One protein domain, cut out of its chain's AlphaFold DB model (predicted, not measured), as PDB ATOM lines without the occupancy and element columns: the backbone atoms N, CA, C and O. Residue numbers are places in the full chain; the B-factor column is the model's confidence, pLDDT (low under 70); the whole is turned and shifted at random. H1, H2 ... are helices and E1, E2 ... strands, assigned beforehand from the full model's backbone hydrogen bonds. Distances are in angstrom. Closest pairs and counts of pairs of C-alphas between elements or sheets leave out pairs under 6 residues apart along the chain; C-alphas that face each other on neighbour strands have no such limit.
ATOM      1  N   ASN A  21      36.163  25.491  11.022       85.81
ATOM      2  CA  ASN A  21      34.933  25.973  10.396       85.81
ATOM      3  C   ASN A  21      33.825  24.929  10.539       85.81
ATOM      4  O   ASN A  21      34.073  23.737  10.358       85.81
ATOM      5  N   ARG A  22      32.598  25.360  10.844       84.94
ATOM      6  CA  ARG A  22      31.456  24.446  10.971       84.94
ATOM      7  C   ARG A  22      31.042  23.926   9.593       84.94
ATOM      8  O   ARG A  22      30.803  24.708   8.680       84.94
ATOM      9  N   ASP A  23      30.911  22.613   9.468       86.56
ATOM     10  CA  ASP A  23      30.428  21.919   8.276       86.56
ATOM     11  C   ASP A  23      29.431  20.837   8.703       86.56
ATOM     12  O   ASP A  23      29.786  19.733   9.122       86.56
ATOM     13  N   ALA A  24      28.144  21.162   8.582       76.81
ATOM     14  CA  ALA A  24      27.058  20.262   8.954       76.81
ATOM     15  C   ALA A  24      27.006  18.976   8.104       76.81
ATOM     16  O   ALA A  24      26.280  18.047   8.452       76.81
ATOM     17  N   GLY A  25      27.738  18.895   6.990       79.75
ATOM     18  CA  GLY A  25      27.817  17.703   6.147       79.75
ATOM     19  C   GLY A  25      28.743  16.620   6.703       79.75
ATOM     20  O   GLY A  25      28.531  15.444   6.422       79.75
ATOM     21  N   VAL A  26      29.726  16.989   7.528       83.75
ATOM     22  CA  VAL A  26      30.800  16.088   7.987       83.75
ATOM     23  C   VAL A  26      30.279  14.955   8.876       83.75
ATOM     24  O   VAL A  26      30.677  13.805   8.710       83.75
ATOM     25  N   CYS A  27      29.349  15.257   9.782       85.44
ATOM     26  CA  CYS A  27      28.844  14.286  10.765       85.44
ATOM     27  C   CYS A  27      27.497  13.675  10.394       85.44
ATOM     28  O   CYS A  27      27.117  12.646  10.946       85.44
ATOM     29  N   ARG A  28      26.795  14.261   9.416       78.12
ATOM     30  CA  ARG A  28      25.462  13.814   8.985       78.12
ATOM     31  C   ARG A  28      25.422  12.380   8.467       78.12
ATOM     32  O   ARG A  28      24.393  11.729   8.596       78.12
ATOM     33  N   SER A  29      26.522  11.895   7.903       77.25
ATOM     34  CA  SER A  29      26.602  10.543   7.336       77.25
ATOM     35  C   SER A  29      27.271   9.533   8.274       77.25
ATOM     36  O   SER A  29      27.363   8.353   7.941       77.25
ATOM     37  N   SER A  30      27.757   9.969   9.441       82.50
ATOM     38  CA  SER A  30      28.511   9.116  10.359       82.50
ATOM     39  C   SER A  30      27.609   8.584  11.470       82.50
ATOM     40  O   SER A  30      27.479   9.182  12.537       82.50
ATOM     41  N   VAL A  31      26.986   7.427  11.227       82.81
ATOM     42  CA  VAL A  31      26.048   6.776  12.166       82.81
ATOM     43  C   VAL A  31      26.675   6.558  13.549       82.81
ATOM     44  O   VAL A  31      26.012   6.741  14.564       82.81
ATOM     45  N   ILE A  32      27.969   6.229  13.600       86.50
ATOM     46  CA  ILE A  32      28.715   6.048  14.856       86.50
ATOM     47  C   ILE A  32      28.710   7.340  15.680       86.50
ATOM     48  O   ILE A  32      28.485   7.302  16.886       86.50
ATOM     49  N   GLN A  33      28.933   8.482  15.030       85.62
ATOM     50  CA  GLN A  33      29.009   9.781  15.695       85.62
ATOM     51  C   GLN A  33      27.632  10.277  16.120       85.62
ATOM     52  O   GLN A  33      27.459  10.736  17.248       85.62
ATOM     53  N   ILE A  34      26.621  10.058  15.278       84.50
ATOM     54  CA  ILE A  34      25.220  10.338  15.613       84.50
ATOM     55  C   ILE A  34      24.790   9.533  16.848       84.50
ATOM     56  O   ILE A  34      24.230  10.110  17.777       84.50
ATOM     57  N   ASN A  35      25.121   8.238  16.918       86.50
ATOM     58  CA  ASN A  35      24.824   7.395  18.085       86.50
ATOM     59  C   ASN A  35      25.540   7.852  19.367       86.50
ATOM     60  O   ASN A  35      25.048   7.603  20.464       86.50
ATOM     61  N   LYS A  36      26.680   8.541  19.245       86.31
ATOM     62  CA  LYS A  36      27.395   9.174  20.367       86.31
ATOM     63  C   LYS A  36      26.852  10.564  20.736       86.31
ATOM     64  O   LYS A  36      27.327  11.170  21.695       86.31
ATOM     65  N   GLY A  37      25.883  11.093  19.984       86.06
ATOM     66  CA  GLY A  37      25.375  12.462  20.135       86.06
ATOM     67  C   GLY A  37      26.295  13.542  19.547       86.06
ATOM     68  O   GLY A  37      26.077  14.731  19.783       86.06
ATOM     69  N   LEU A  38      27.311  13.146  18.777       87.88
ATOM     70  CA  LEU A  38      28.270  14.019  18.105       87.88
ATOM     71  C   LEU A  38      27.727  14.387  16.720       87.88
ATOM     72  O   LEU A  38      28.051  13.773  15.704       87.88
ATOM     73  N   THR A  39      26.812  15.354  16.704       86.50
ATOM     74  CA  THR A  39      26.044  15.741  15.508       86.50
ATOM     75  C   THR A  39      26.552  17.017  14.844       86.50
ATOM     76  O   THR A  39      26.209  17.280  13.690       86.50
ATOM     77  N   ASP A  40      27.409  17.774  15.527       87.38
ATOM     78  CA  ASP A  40      27.943  19.037  15.041       87.38
ATOM     79  C   ASP A  40      29.262  18.809  14.303       87.38
ATOM     80  O   ASP A  40      30.263  18.407  14.891       87.38
ATOM     81  N   GLY A  41      29.251  19.029  12.989       88.62
ATOM     82  CA  GLY A  41      30.417  18.809  12.141       88.62
ATOM     83  C   GLY A  41      31.304  20.030  12.002       88.62
ATOM     84  O   GLY A  41      30.823  21.152  11.838       88.62
ATOM     85  N   TRP A  42      32.609  19.790  12.044       88.12
ATOM     86  CA  TRP A  42      33.646  20.806  11.980       88.12
ATOM     87  C   TRP A  42      34.811  20.352  11.104       88.12
ATOM     88  O   TRP A  42      35.162  19.172  11.043       88.12
ATOM     89  N   VAL A  43      35.419  21.318  10.431       89.31
ATOM     90  CA  VAL A  43      36.587  21.160   9.571       89.31
ATOM     91  C   VAL A  43      37.678  22.055  10.123       89.31
ATOM     92  O   VAL A  43      37.566  23.275  10.061       89.31
ATOM     93  N   CYS A  44      38.715  21.439  10.664       87.38
ATOM     94  CA  CYS A  44      39.831  22.092  11.323       87.38
ATOM     95  C   CYS A  44      41.103  22.033  10.476       87.38
ATOM     96  O   CYS A  44      41.278  21.132   9.656       87.38
ATOM     97  N   ASP A  45      42.006  22.983  10.677       86.44
ATOM     98  CA  ASP A  45      43.291  23.025   9.981       86.44
ATOM     99  C   ASP A  45      44.305  22.069  10.610       86.44
ATOM    100  O   ASP A  45      45.102  21.462   9.893       86.44
ATOM    101  N   ARG A  46      44.249  21.888  11.935       82.38
ATOM    102  CA  ARG A  46      45.118  20.979  12.692       82.38
ATOM    103  C   ARG A  46      44.323  19.980  13.519       82.38
ATOM    104  O   ARG A  46      43.129  20.135  13.774       82.38
ATOM    105  N   ALA A  47      45.013  18.934  13.967       80.62
ATOM    106  CA  ALA A  47      44.436  17.920  14.843       80.62
ATOM    107  C   ALA A  47      44.246  18.432  16.281       80.62
ATOM    108  O   ALA A  47      43.308  18.004  16.951       80.62
ATOM    109  N   GLU A  48      45.089  19.361  16.736       80.88
ATOM    110  CA  GLU A  48      44.950  20.026  18.036       80.88
ATOM    111  C   GLU A  48      43.872  21.116  18.075       80.88
ATOM    112  O   GLU A  48      43.475  21.520  19.165       80.88
ATOM    113  N   ASP A  49      43.363  21.573  16.926       81.50
ATOM    114  CA  ASP A  49      42.331  22.607  16.912       81.50
ATOM    115  C   ASP A  49      40.996  21.996  17.359       81.50
ATOM    116  O   ASP A  49      40.545  20.967  16.836       81.50
ATOM    117  N   PHE A  50      40.351  22.623  18.340       78.12
ATOM    118  CA  PHE A  50      39.025  22.235  18.805       78.12
ATOM    119  C   PHE A  50      38.076  23.424  18.662       78.12
ATOM    120  O   PHE A  50      38.367  24.492  19.197       78.12
ATOM    121  N   PRO A  51      36.940  23.251  17.963       75.94
ATOM    122  CA  PRO A  51      35.989  24.336  17.722       75.94
ATOM    123  C   PRO A  51      35.276  24.792  19.000       75.94
ATOM    124  O   PRO A  51      34.718  25.883  19.042       75.94
ATOM    125  N   CYS A  52      35.264  23.945  20.031       73.94
ATOM    126  CA  CYS A  52      34.779  24.268  21.359       73.94
ATOM    127  C   CYS A  52      35.351  23.282  22.391       73.94
ATOM    128  O   CYS A  52      35.828  22.204  22.032       73.94
ATOM    129  N   GLN A  53      35.288  23.628  23.683       74.06
ATOM    130  CA  GLN A  53      35.637  22.721  24.791       74.06
ATOM    131  C   GLN A  53      34.503  21.722  25.069       74.06
ATOM    132  O   GLN A  53      33.979  21.642  26.178       74.06
ATOM    133  N   THR A  54      34.069  20.997  24.045       76.00
ATOM    134  CA  THR A  54      33.097  19.910  24.193       76.00
ATOM    135  C   THR A  54      33.712  18.613  23.694       76.00
ATOM    136  O   THR A  54      34.773  18.623  23.067       76.00
ATOM    137  N   ASP A  55      33.060  17.487  23.986       85.12
ATOM    138  CA  ASP A  55      33.469  16.207  23.419       85.12
ATOM    139  C   ASP A  55      33.429  16.286  21.888       85.12
ATOM    140  O   ASP A  55      32.373  16.532  21.296       85.12
ATOM    141  N   CYS A  56      34.589  16.071  21.271       85.12
ATOM    142  CA  CYS A  56      34.787  16.055  19.830       85.12
ATOM    143  C   CYS A  56      35.600  14.822  19.428       85.12
ATOM    144  O   CYS A  56      36.742  14.660  19.856       85.12
ATOM    145  N   ASP A  57      35.058  14.015  18.523       88.56
ATOM    146  CA  ASP A  57      35.780  12.921  17.881       88.56
ATOM    147  C   ASP A  57      36.356  13.384  16.545       88.56
ATOM    148  O   ASP A  57      35.673  14.001  15.726       88.56
ATOM    149  N   THR A  58      37.606  13.017  16.277       88.19
ATOM    150  CA  THR A  58      38.180  13.158  14.935       88.19
ATOM    151  C   THR A  58      37.760  11.964  14.091       88.19
ATOM    152  O   THR A  58      38.077  10.825  14.427       88.19
ATOM    153  N   ILE A  59      37.048  12.214  12.994       86.88
ATOM    154  CA  ILE A  59      36.509  11.149  12.134       86.88
ATOM    155  C   ILE A  59      37.372  10.865  10.908       86.88
ATOM    156  O   ILE A  59      37.138   9.889  10.199       86.88
ATOM    157  N   GLY A  60      38.354  11.721  10.641       84.56
ATOM    158  CA  GLY A  60      39.278  11.554   9.531       84.56
ATOM    159  C   GLY A  60      39.911  12.865   9.094       84.56
ATOM    160  O   GLY A  60      39.770  13.900   9.747       84.56
ATOM    161  N   GLY A  61      40.603  12.811   7.961       83.88
ATOM    162  CA  GLY A  61      41.183  13.973   7.303       83.88
ATOM    163  C   GLY A  61      40.674  14.087   5.871       83.88
ATOM    164  O   GLY A  61      40.638  13.102   5.135       83.88
ATOM    165  N   ARG A  62      40.292  15.294   5.463       80.44
ATOM    166  CA  ARG A  62      40.000  15.636   4.075       80.44
ATOM    167  C   ARG A  62      41.230  16.300   3.474       80.44
ATOM    168  O   ARG A  62      41.538  17.446   3.789       80.44
ATOM    169  N   ALA A  63      41.918  15.588   2.588       77.25
ATOM    170  CA  ALA A  63      42.954  16.197   1.768       77.25
ATOM    171  C   ALA A  63      42.316  17.265   0.864       77.25
ATOM    172  O   ALA A  63      41.383  16.984   0.111       77.25
ATOM    173  N   THR A  64      42.792  18.499   0.969       72.56
ATOM    174  CA  THR A  64      42.532  19.558  -0.011       72.56
ATOM    175  C   THR A  64      43.778  19.733  -0.870       72.56
ATOM    176  O   THR A  64      44.853  19.265  -0.499       72.56
ATOM    177  N   SER A  65      43.657  20.416  -2.007       74.06
ATOM    178  CA  SER A  65      44.767  20.635  -2.946       74.06
ATOM    179  C   SER A  65      46.005  21.284  -2.311       74.06
ATOM    180  O   SER A  65      47.097  21.168  -2.854       74.06
ATOM    181  N   THR A  66      45.839  21.955  -1.169       71.38
ATOM    182  CA  THR A  66      46.888  22.711  -0.477       71.38
ATOM    183  C   THR A  66      47.199  22.206   0.931       71.38
ATOM    184  O   THR A  66      48.274  22.505   1.442       71.38
ATOM    185  N   THR A  67      46.299  21.479   1.605       78.00
ATOM    186  CA  THR A  67      46.477  21.047   3.012       78.00
ATOM    187  C   THR A  67      45.513  19.916   3.383       78.00
ATOM    188  O   THR A  67      44.396  19.845   2.872       78.00
ATOM    189  N   THR A  68      45.888  19.052   4.321       83.69
ATOM    190  CA  THR A  68      44.951  18.097   4.929       83.69
ATOM    191  C   THR A  68      44.146  18.787   6.023       83.69
ATOM    192  O   THR A  68      44.700  19.160   7.049       83.69
ATOM    193  N   LYS A  69      42.840  18.953   5.808       87.25
ATOM    194  CA  LYS A  69      41.916  19.425   6.841       87.25
ATOM    195  C   LYS A  69      41.482  18.256   7.713       87.25
ATOM    196  O   LYS A  69      41.279  17.154   7.210       87.25
ATOM    197  N   ILE A  70      41.299  18.487   8.999       89.12
ATOM    198  CA  ILE A  70      40.851  17.496   9.972       89.12
ATOM    199  C   ILE A  70      39.342  17.609  10.152       89.12
ATOM    200  O   ILE A  70      38.811  18.683  10.409       89.12
ATOM    201  N   LEU A  71      38.641  16.493  10.008       89.31
ATOM    202  CA  LEU A  71      37.197  16.411  10.170       89.31
ATOM    203  C   LEU A  71      36.874  15.990  11.601       89.31
ATOM    204  O   LEU A  71      37.326  14.934  12.055       89.31
ATOM    205  N   LYS A  72      36.071  16.791  12.297       88.25
ATOM    206  CA  LYS A  72      35.663  16.535  13.677       88.25
ATOM    207  C   LYS A  72      34.148  16.540  13.822       88.25
ATOM    208  O   LYS A  72      33.464  17.356  13.212       88.25
ATOM    209  N   CYS A  73      33.651  15.635  14.655       89.31
ATOM    210  CA  CYS A  73      32.271  15.596  15.111       89.31
ATOM    211  C   CYS A  73      32.225  15.914  16.589       89.31
ATOM    212  O   CYS A  73      32.760  15.166  17.399       89.31
ATOM    213  N   CYS A  74      31.580  17.018  16.921       87.56
ATOM    214  CA  CYS A  74      31.454  17.532  18.269       87.56
ATOM    215  C   CYS A  74      30.015  17.421  18.756       87.56
ATOM    216  O   CYS A  74      29.071  17.272  17.967       87.56
ATOM    217  N   ARG A  75      29.828  17.514  20.071       86.94
ATOM    218  CA  ARG A  75      28.487  17.713  20.611       86.94
ATOM    219  C   ARG A  75      27.949  19.085  20.194       86.94
ATOM    220  O   ARG A  75      28.705  20.054  20.182       86.94
TER     221      ARG A  75
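Overview. This is residues 21 to 75 of the 78 residues of an uncharacterized protein of Colletotrichum tanaceti (UniProt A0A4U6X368). What is the main shape? It is a small twisted sheet of three strands with the short helix H1 packed on one face; the short helix H2 and the turn of hairpin E2 and E3 lie at opposite ends of the longest axis. What makes it up? The printed part has 55 residues with two named helices and then three named strands, H1 H2 E1 E2 E3; the class is mixed, and the sheet runs E1 E3 E2, antiparallel. How large is it? It is compact, with a radius of gyration of the C-alphas of 10.3 A and spans of 32 by 23 by 14 A.

Along the chain. Where are the strands? E1 is residues 40 to 44, 12.8 A long; E2 is residues 56 to 63, 19.8 A, and bends by 55 degrees at residue 59. E3 is residues 68 to 74, 19.0 A, ending at C-alpha 74 (31.454, 17.532, 18.269). Where are the helices? H1 is residues 24 to 28, 6.6 A, from C-alpha 24 (27.058, 20.262, 8.954), and H2 is residues 31 to 35, 6.1 A.

Arrangement. How do the strands pair? Inner strand E3 is antiparallel to E1, with N 42 and O 72 at 2.8 A, and to E2, with N 59 and O 71 at 2.9 A. Where do the helices sit? H1 is on the sheet at a height of 7.0 A, the C-alphas of Ala 24 and Gly 41 being its closest to E1 at 4.9 A. H2 only grazes the sheet with residues 32 to 34; its closest C-alphas to E3 are Gln 33 and Cys 73, 6.7 A. What of their backbones? H2 has its O i to N i+4 pair within hydrogen-bond range; H1 has 0 of 1, and 0 of 2 O i to N i+3 pairs.

Size, cuts and confidence. What is farthest apart? The C-alphas of Asn 35 and Thr 66 are, at 32.6 A. Are there cuts or long links? The printed part has no cut, and the link from E1 to E2, 11 residues, is long. Is confidence low anywhere? No printed residue is under 70.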